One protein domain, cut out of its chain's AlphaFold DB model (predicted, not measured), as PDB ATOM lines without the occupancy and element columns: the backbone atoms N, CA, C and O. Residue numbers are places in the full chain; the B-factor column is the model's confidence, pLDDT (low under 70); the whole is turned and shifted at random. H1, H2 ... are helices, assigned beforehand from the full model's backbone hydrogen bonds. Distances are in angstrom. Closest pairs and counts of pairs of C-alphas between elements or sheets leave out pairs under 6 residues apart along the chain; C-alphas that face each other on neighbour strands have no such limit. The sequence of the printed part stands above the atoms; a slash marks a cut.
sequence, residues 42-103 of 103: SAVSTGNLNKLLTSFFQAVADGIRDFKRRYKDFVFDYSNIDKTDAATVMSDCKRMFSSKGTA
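This is residues 42 to 103 of the 103 residues of a protein of Succinatimonas sp. CAG:777 (UniProt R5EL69). One long helix, H1, and a shorter helix, H2, are side by side and run the same way, so to speak two fingers pointing in one direction; a long link folds back from the end of H1 to the start of H2. Residues 99 to 103 continue past H2 and add to the length. The printed part has 62 residues with two named helices, H1 then H2 along the chain, and no named strand; the class is all helix. The whole is only just loose, close to compact, with a radius of gyration of the C-alphas of 12.9 A, and its outline is a rod with spans of 45 by 20 by 17 A.

H1, the longest helix, holds residues 49 to 70 and measures 32.0 A from first to last C-alpha. It begins at C-alpha 49, (-30.329, 43.337, -32.015), and ends at C-alpha 70, (-16.099, 14.860, -29.001). H2 holds residues 86 to 98, 19.3 A from first to last C-alpha, and ends at C-alpha 98, (-5.302, 26.358, -38.569).

H1 and H2 touch, with 10 pairs of C-alphas within 8 A. Their closest C-alphas, those of Phe 57 and Ala 86, are 5.0 A apart. The two run the same way at a shallow tilt of 23 degrees, and their centres are 12.2 A apart. In H1 every O i to N i+4 pair is within hydrogen-bond range; in H2, 7 of 9 are.

The two C-alphas farthest apart, those of Gly 47 and Ala 103, are 45.1 A from each other. The printed part has no cut, and Ala 103 is the chain's last residue. The link from H1 to H2, residues 71 to 85, is long. The mean pLDDT of the printed part is 79.2; residue 86 and residues 96 to 103 are under 70.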
ATOM      1  N   SER A  42     -31.197  27.333 -35.459       93.25
ATOM      2  CA  SER A  42     -32.667  27.343 -35.403       93.25
ATOM      3  C   SER A  42     -33.223  28.139 -34.214       93.25
ATOM      4  O   SER A  42     -34.307  28.709 -34.306       93.25
ATOM      5  N   ALA A  43     -32.460  28.228 -33.121       90.31
ATOM      6  CA  ALA A  43     -32.814  28.974 -31.915       90.31
ATOM      7  C   ALA A  43     -32.367  30.453 -31.930       90.31
ATOM      8  O   ALA A  43     -32.545  31.158 -30.932       90.31
ATOM      9  N   VAL A  44     -31.774  30.943 -33.026       93.12
ATOM     10  CA  VAL A  44     -31.345  32.345 -33.124       93.12
ATOM     11  C   VAL A  44     -32.568  33.256 -33.221       93.12
ATOM     12  O   VAL A  44     -33.428  33.110 -34.086       93.12
ATOM     13  N   SER A  45     -32.647  34.217 -32.305       92.94
ATOM     14  CA  SER A  45     -33.766  35.145 -32.197       92.94
ATOM     15  C   SER A  45     -33.706  36.224 -33.273       92.94
ATOM     16  O   SER A  45     -32.669  36.844 -33.488       92.94
ATOM     17  N   THR A  46     -34.857  36.537 -33.863       92.19
ATOM     18  CA  THR A  46     -35.044  37.669 -34.785       92.19
ATOM     19  C   THR A  46     -35.681  38.892 -34.114       92.19
ATOM     20  O   THR A  46     -36.068  39.836 -34.791       92.19
ATOM     21  N   GLY A  47     -35.819  38.889 -32.781       91.25
ATOM     22  CA  GLY A  47     -36.614  39.890 -32.062       91.25
ATOM     23  C   GLY A  47     -36.003  41.297 -32.039       91.25
ATOM     24  O   GLY A  47     -36.612  42.248 -32.513       91.25
ATOM     25  N   ASN A  48     -34.823  41.453 -31.437       93.19
ATOM     26  CA  ASN A  48     -34.075  42.716 -31.435       93.19
ATOM     27  C   ASN A  48     -32.571  42.441 -31.517       93.19
ATOM     28  O   ASN A  48     -32.150  41.305 -31.301       93.19
ATOM     29  N   LEU A  49     -31.772  43.477 -31.794       89.62
ATOM     30  CA  LEU A  49     -30.329  43.337 -32.015       89.62
ATOM     31  C   LEU A  49     -29.620  42.609 -30.864       89.62
ATOM     32  O   LEU A  49     -28.870  41.674 -31.110       89.62
ATOM     33  N   ASN A  50     -29.893  42.976 -29.611       88.94
ATOM     34  CA  ASN A  50     -29.251  42.341 -28.458       88.94
ATOM     35  C   ASN A  50     -29.633  40.850 -28.345       88.94
ATOM     36  O   ASN A  50     -28.763  39.989 -28.193       88.94
ATOM     37  N   LYS A  51     -30.922  40.519 -28.494       90.81
ATOM     38  CA  LYS A  51     -31.393  39.124 -28.487       90.81
ATOM     39  C   LYS A  51     -30.797  38.314 -29.637       90.81
ATOM     40  O   LYS A  51     -30.424  37.161 -29.426       90.81
ATOM     41  N   LEU A  52     -30.684  38.907 -30.822       91.56
ATOM     42  CA  LEU A  52     -30.059  38.286 -31.987       91.56
ATOM     43  C   LEU A  52     -28.581  37.986 -31.718       91.56
ATOM     44  O   LEU A  52     -28.173  36.837 -31.844       91.56
ATOM     45  N   LEU A  53     -27.811  38.977 -31.259       88.44
ATOM     46  CA  LEU A  53     -26.386  38.812 -30.953       88.44
ATOM     47  C   LEU A  53     -26.159  37.749 -29.872       88.44
ATOM     48  O   LEU A  53     -25.369  36.829 -30.068       88.44
ATOM     49  N   THR A  54     -26.910  37.817 -28.772       88.44
ATOM     50  CA  THR A  54     -26.756  36.882 -27.647       88.44
ATOM     51  C   THR A  54     -27.151  35.449 -28.025       88.44
ATOM     52  O   THR A  54     -26.452  34.502 -27.671       88.44
ATOM     53  N   SER A  55     -28.255  35.260 -28.757       91.62
ATOM     54  CA  SER A  55     -28.693  33.917 -29.185       91.62
ATOM     55  C   SER A  55     -27.793  33.318 -30.266       91.62
ATOM     56  O   SER A  55     -27.517  32.121 -30.236       91.62
ATOM     57  N   PHE A  56     -27.263  34.143 -31.173       90.50
ATOM     58  CA  PHE A  56     -26.252  33.711 -32.132       90.50
ATOM     59  C   PHE A  56     -24.947  33.310 -31.430       90.50
ATOM     60  O   PHE A  56     -24.419  32.233 -31.709       90.50
ATOM     61  N   PHE A  57     -24.462  34.107 -30.468       88.44
ATOM     62  CA  PHE A  57     -23.309  33.737 -29.639       88.44
ATOM     63  C   PHE A  57     -23.522  32.380 -28.961       88.44
ATOM     64  O   PHE A  57     -22.640  31.524 -29.001       88.44
ATOM     65  N   GLN A  58     -24.706  32.162 -28.379       89.44
ATOM     66  CA  GLN A  58     -25.045  30.907 -27.715       89.44
ATOM     67  C   GLN A  58     -24.982  29.714 -28.682       89.44
ATOM     68  O   GLN A  58     -24.332  28.720 -28.363       89.44
ATOM     69  N   ALA A  59     -25.560  29.834 -29.882       92.06
ATOM     70  CA  ALA A  59     -25.513  28.789 -30.907       92.06
ATOM     71  C   ALA A  59     -24.073  28.423 -31.317       92.06
ATOM     72  O   ALA A  59     -23.732  27.243 -31.452       92.06
ATOM     73  N   VAL A  60     -23.201  29.425 -31.472       88.56
ATOM     74  CA  VAL A  60     -21.780  29.199 -31.781       88.56
ATOM     75  C   VAL A  60     -21.064  28.526 -30.607       88.56
ATOM     76  O   VAL A  60     -20.378  27.518 -30.795       88.56
ATOM     77  N   ALA A  61     -21.247  29.039 -29.390       86.88
ATOM     78  CA  ALA A  61     -20.628  28.490 -28.186       86.88
ATOM     79  C   ALA A  61     -21.056  27.036 -27.927       86.88
ATOM     80  O   ALA A  61     -20.230  26.210 -27.527       86.88
ATOM     81  N   ASP A  62     -22.320  26.702 -28.188       90.44
ATOM     82  CA  ASP A  62     -22.856  25.347 -28.053       90.44
ATOM     83  C   ASP A  62     -22.243  24.390 -29.079       90.44
ATOM     84  O   ASP A  62     -21.790  23.305 -28.701       90.44
ATOM     85  N   GLY A  63     -22.121  24.813 -30.343       90.38
ATOM     86  CA  GLY A  63     -21.437  24.038 -31.383       90.38
ATOM     87  C   GLY A  63     -19.969  23.757 -31.043       90.38
ATOM     88  O   GLY A  63     -19.502  22.622 -31.167       90.38
ATOM     89  N   ILE A  64     -19.249  24.761 -30.531       87.44
ATOM     90  CA  ILE A  64     -17.854  24.618 -30.082       87.44
ATOM     91  C   ILE A  64     -17.758  23.694 -28.862       87.44
ATOM     92  O   ILE A  64     -16.862  22.850 -28.790       87.44
ATOM     93  N   ARG A  65     -18.674  23.813 -27.893       87.81
ATOM     94  CA  ARG A  65     -18.687  22.949 -26.703       87.81
ATOM     95  C   ARG A  65     -18.941  21.490 -27.075       87.81
ATOM     96  O   ARG A  65     -18.242  20.617 -26.561       87.81
ATOM     97  N   ASP A  66     -19.892  21.224 -27.972       91.75
ATOM     98  CA  ASP A  66     -20.142  19.871 -28.478       91.75
ATOM     99  C   ASP A  66     -18.923  19.315 -29.226       91.75
ATOM    100  O   ASP A  66     -18.510  18.184 -28.969       91.75
ATOM    101  N   PHE A  67     -18.297  20.124 -30.085       90.75
ATOM    102  CA  PHE A  67     -17.072  19.754 -30.794       90.75
ATOM    103  C   PHE A  67     -15.945  19.364 -29.825       90.75
ATOM    104  O   PHE A  67     -15.420  18.255 -29.905       90.75
ATOM    105  N   LYS A  68     -15.627  20.212 -28.837       87.56
ATOM    106  CA  LYS A  68     -14.604  19.925 -27.810       87.56
ATOM    107  C   LYS A  68     -14.937  18.699 -26.965       87.56
ATOM    108  O   LYS A  68     -14.048  18.012 -26.468       87.56
ATOM    109  N   ARG A  69     -16.226  18.427 -26.738       89.88
ATOM    110  CA  ARG A  69     -16.645  17.230 -26.006       89.88
ATOM    111  C   ARG A  69     -16.289  15.960 -26.778       89.88
ATOM    112  O   ARG A  69     -15.897  14.995 -26.129       89.88
ATOM    113  N   ARG A  70     -16.405  15.987 -28.109       91.31
ATOM    114  CA  ARG A  70     -16.099  14.860 -29.001       91.31
ATOM    115  C   ARG A  70     -14.608  14.722 -29.295       91.31
ATOM    116  O   ARG A  70     -14.118  13.602 -29.336       91.31
ATOM    117  N   TYR A  71     -13.883  15.832 -29.418       90.75
ATOM    118  CA  TYR A  71     -12.461  15.827 -29.764       90.75
ATOM    119  C   TYR A  71     -11.636  16.567 -28.710       90.75
ATOM    120  O   TYR A  71     -11.449  17.784 -28.769       90.75
ATOM    121  N   LYS A  72     -11.149  15.819 -27.717       85.19
ATOM    122  CA  LYS A  72     -10.464  16.371 -26.536       85.19
ATOM    123  C   LYS A  72      -9.125  17.035 -26.853       85.19
ATOM    124  O   LYS A  72      -8.729  17.946 -26.135       85.19
ATOM    125  N   ASP A  73      -8.497  16.645 -27.957       85.06
ATOM    126  CA  ASP A  73      -7.193  17.166 -28.381       85.06
ATOM    127  C   ASP A  73      -7.265  18.582 -28.971       85.06
ATOM    128  O   ASP A  73      -6.237  19.175 -29.295       85.06
ATOM    129  N   PHE A  74      -8.469  19.128 -29.172       80.75
ATOM    130  CA  PHE A  74      -8.654  20.496 -29.643       80.75
ATOM    131  C   PHE A  74      -8.839  21.438 -28.455       80.75
ATOM    132  O   PHE A  74      -9.868  21.441 -27.771       80.75
ATOM    133  N   VAL A  75      -7.835  22.283 -28.235       74.00
ATOM    134  CA  VAL A  75      -7.864  23.314 -27.199       74.00
ATOM    135  C   VAL A  75      -8.336  24.624 -27.819       74.00
ATOM    136  O   VAL A  75      -7.744  25.133 -28.764       74.00
ATOM    137  N   PHE A  76      -9.414  25.168 -27.266       73.19
ATOM    138  CA  PHE A  76      -9.906  26.495 -27.605       73.19
ATOM    139  C   PHE A  76     -10.459  27.168 -26.368       73.19
ATOM    140  O   PHE A  76     -11.323  26.600 -25.682       73.19
ATOM    141  N   ASP A  77      -9.941  28.351 -26.092       71.56
ATOM    142  CA  ASP A  77     -10.401  29.204 -25.019       71.56
ATOM    143  C   ASP A  77     -11.193  30.367 -25.615       71.56
ATOM    144  O   ASP A  77     -10.675  31.140 -26.412       71.56
ATOM    145  N   TYR A  78     -12.463  30.455 -25.234       71.62
ATOM    146  CA  TYR A  78     -13.356  31.557 -25.586       71.62
ATOM    147  C   TYR A  78     -13.947  32.225 -24.342       71.62
ATOM    148  O   TYR A  78     -14.929  32.958 -24.437       71.62
ATOM    149  N   SER A  79     -13.374  31.956 -23.162       72.38
ATOM    150  CA  SER A  79     -13.846  32.508 -21.887       72.38
ATOM    151  C   SER A  79     -13.765  34.038 -21.838       72.38
ATOM    152  O   SER A  79     -14.587  34.666 -21.175       72.38
ATOM    153  N   ASN A  80     -12.834  34.621 -22.598       72.12
ATOM    154  CA  ASN A  80     -12.581  36.059 -22.657       72.12
ATOM    155  C   ASN A  80     -13.289  36.778 -23.822       72.12
ATOM    156  O   ASN A  80     -13.041  37.964 -24.025       72.12
ATOM    157  N   ILE A  81     -14.137  36.096 -24.606       72.56
ATOM    158  CA  ILE A  81     -14.801  36.726 -25.758       72.56
ATOM    159  C   ILE A  81     -16.057  37.480 -25.310       72.56
ATOM    160  O   ILE A  81     -16.892  36.951 -24.570       72.56
ATOM    161  N   ASP A  82     -16.206  38.714 -25.798       74.00
ATOM    162  CA  ASP A  82     -17.421  39.506 -25.623       74.00
ATOM    163  C   ASP A  82     -18.611  38.798 -26.289       74.00
ATOM    164  O   ASP A  82     -18.619  38.516 -27.488       74.00
ATOM    165  N   LYS A  83     -19.655  38.527 -25.500       70.06
ATOM    166  CA  LYS A  83     -20.859  37.814 -25.952       70.06
ATOM    167  C   LYS A  83     -21.693  38.608 -26.956       70.06
ATOM    168  O   LYS A  83     -22.559  38.037 -27.614       70.06
ATOM    169  N   THR A  84     -21.454  39.912 -27.058       70.38
ATOM    170  CA  THR A  84     -22.067  40.784 -28.062       70.38
ATOM    171  C   THR A  84     -21.259  40.846 -29.360       70.38
ATOM    172  O   THR A  84     -21.805  41.239 -30.389       70.38
ATOM    173  N   ASP A  85     -20.016  40.353 -29.350       75.56
ATOM    174  CA  ASP A  85     -19.141  40.236 -30.516       75.56
ATOM    175  C   ASP A  85     -18.970  38.770 -30.945       75.56
ATOM    176  O   ASP A  85     -17.904  38.147 -30.909       75.56
ATOM    177  N   ALA A  86     -20.078  38.184 -31.381       68.19
ATOM    178  CA  ALA A  86     -20.083  36.802 -31.833       68.19
ATOM    179  C   ALA A  86     -19.301  36.578 -33.146       68.19
ATOM    180  O   ALA A  86     -18.925  35.445 -33.460       68.19
ATOM    181  N   ALA A  87     -19.035  37.644 -33.908       74.56
ATOM    182  CA  ALA A  87     -18.203  37.585 -35.105       74.56
ATOM    183  C   ALA A  87     -16.748  37.238 -34.752       74.56
ATOM    184  O   ALA A  87     -16.113  36.449 -35.463       74.56
ATOM    185  N   THR A  88     -16.252  37.749 -33.623       76.88
ATOM    186  CA  THR A  88     -14.935  37.394 -33.088       76.88
ATOM    187  C   THR A  88     -14.864  35.918 -32.693       76.88
ATOM    188  O   THR A  88     -13.929  35.240 -33.115       76.88
ATOM    189  N   VAL A  89     -15.894  35.349 -32.044       73.81
ATOM    190  CA  VAL A  89     -15.936  33.898 -31.737       73.81
ATOM    191  C   VAL A  89     -15.795  33.048 -32.998       73.81
ATOM    192  O   VAL A  89     -15.023  32.092 -33.028       73.81
ATOM    193  N   MET A  90     -16.542  33.383 -34.053       75.50
ATOM    194  CA  MET A  90     -16.489  32.639 -35.312       75.50
ATOM    195  C   MET A  90     -15.123  32.782 -35.998       75.50
ATOM    196  O   MET A  90     -14.599  31.818 -36.560       75.50
ATOM    197  N   SER A  91     -14.530  33.974 -35.940       76.19
ATOM    198  CA  SER A  91     -13.202  34.245 -36.498       76.19
ATOM    199  C   SER A  91     -12.105  33.489 -35.749       76.19
ATOM    200  O   SER A  91     -11.220  32.910 -36.380       76.19
ATOM    201  N   ASP A  92     -12.198  33.404 -34.427       74.12
ATOM    202  CA  ASP A  92     -11.253  32.661 -33.596       74.12
ATOM    203  C   ASP A  92     -11.447  31.148 -33.705       74.12
ATOM    204  O   ASP A  92     -10.469  30.399 -33.704       74.12
ATOM    205  N   CYS A  93     -12.680  30.685 -33.928       71.19
ATOM    206  CA  CYS A  93     -12.959  29.285 -34.238       71.19
ATOM    207  C   CYS A  93     -12.164  28.818 -35.473       71.19
ATOM    208  O   CYS A  93     -11.624  27.714 -35.477       71.19
ATOM    209  N   LYS A  94     -11.973  29.675 -36.492       71.44
ATOM    210  CA  LYS A  94     -11.102  29.348 -37.641       71.44
ATOM    211  C   LYS A  94      -9.653  29.090 -37.220       71.44
ATOM    212  O   LYS A  94      -9.034  28.161 -37.735       71.44
ATOM    213  N   ARG A  95      -9.125  29.858 -36.257       70.06
ATOM    214  CA  ARG A  95      -7.749  29.697 -35.757       70.06
ATOM    215  C   ARG A  95      -7.525  28.321 -35.120       70.06
ATOM    216  O   ARG A  95      -6.426  27.789 -35.242       70.06
ATOM    217  N   MET A  96      -8.562  27.712 -34.528       67.31
ATOM    218  CA  MET A  96      -8.496  26.344 -33.982       67.31
ATOM    219  C   MET A  96      -8.130  25.297 -35.032       67.31
ATOM    220  O   MET A  96      -7.425  24.336 -34.740       67.31
ATOM    221  N   PHE A  97      -8.655  25.451 -36.246       67.62
ATOM    222  CA  PHE A  97      -8.430  24.493 -37.324       67.62
ATOM    223  C   PHE A  97      -7.107  24.759 -38.045       67.62
ATOM    224  O   PHE A  97      -6.512  23.836 -38.593       67.62
ATOM    225  N   SER A  98      -6.600  25.994 -37.994       64.00
ATOM    226  CA  SER A  98      -5.302  26.358 -38.569       64.00
ATOM    227  C   SER A  98      -4.105  25.852 -37.752       64.00
ATOM    228  O   SER A  98      -3.056  25.593 -38.334       64.00
ATOM    229  N   SER A  99      -4.234  25.658 -36.433       54.59
ATOM    230  CA  SER A  99      -3.108  25.236 -35.577       54.59
ATOM    231  C   SER A  99      -2.728  23.753 -35.693       54.59
ATOM    232  O   SER A  99      -1.695  23.356 -35.164       54.59
ATOM    233  N   LYS A 100      -3.536  22.929 -36.377       53.69
ATOM    234  CA  LYS A 100      -3.211  21.527 -36.710       53.69
ATOM    235  C   LYS A 100      -2.745  21.336 -38.165       53.69
ATOM    236  O   LYS A 100      -2.594  20.203 -38.603       53.69
ATOM    237  N   GLY A 101      -2.482  22.417 -38.906       44.72
ATOM    238  CA  GLY A 101      -2.055  22.386 -40.315       44.72
ATOM    239  C   GLY A 101      -0.616  21.919 -40.588       44.72
ATOM    240  O   GLY A 101      -0.114  22.159 -41.682       44.72
ATOM    241  N   THR A 102       0.055  21.280 -39.630       35.91
ATOM    242  CA  THR A 102       1.374  20.659 -39.817       35.91
ATOM    243  C   THR A 102       1.432  19.345 -39.045       35.91
ATOM    244  O   THR A 102       1.787  19.329 -37.864       35.91
ATOM    245  N   ALA A 103       1.060  18.257 -39.709       31.75
ATOM    246  CA  ALA A 103       1.497  16.902 -39.402       31.75
ATOM    247  C   ALA A 103       1.634  16.151 -40.728       31.75
ATOM    248  O   ALA A 103       0.697  16.277 -41.551       31.75
TER     249      ALA A 103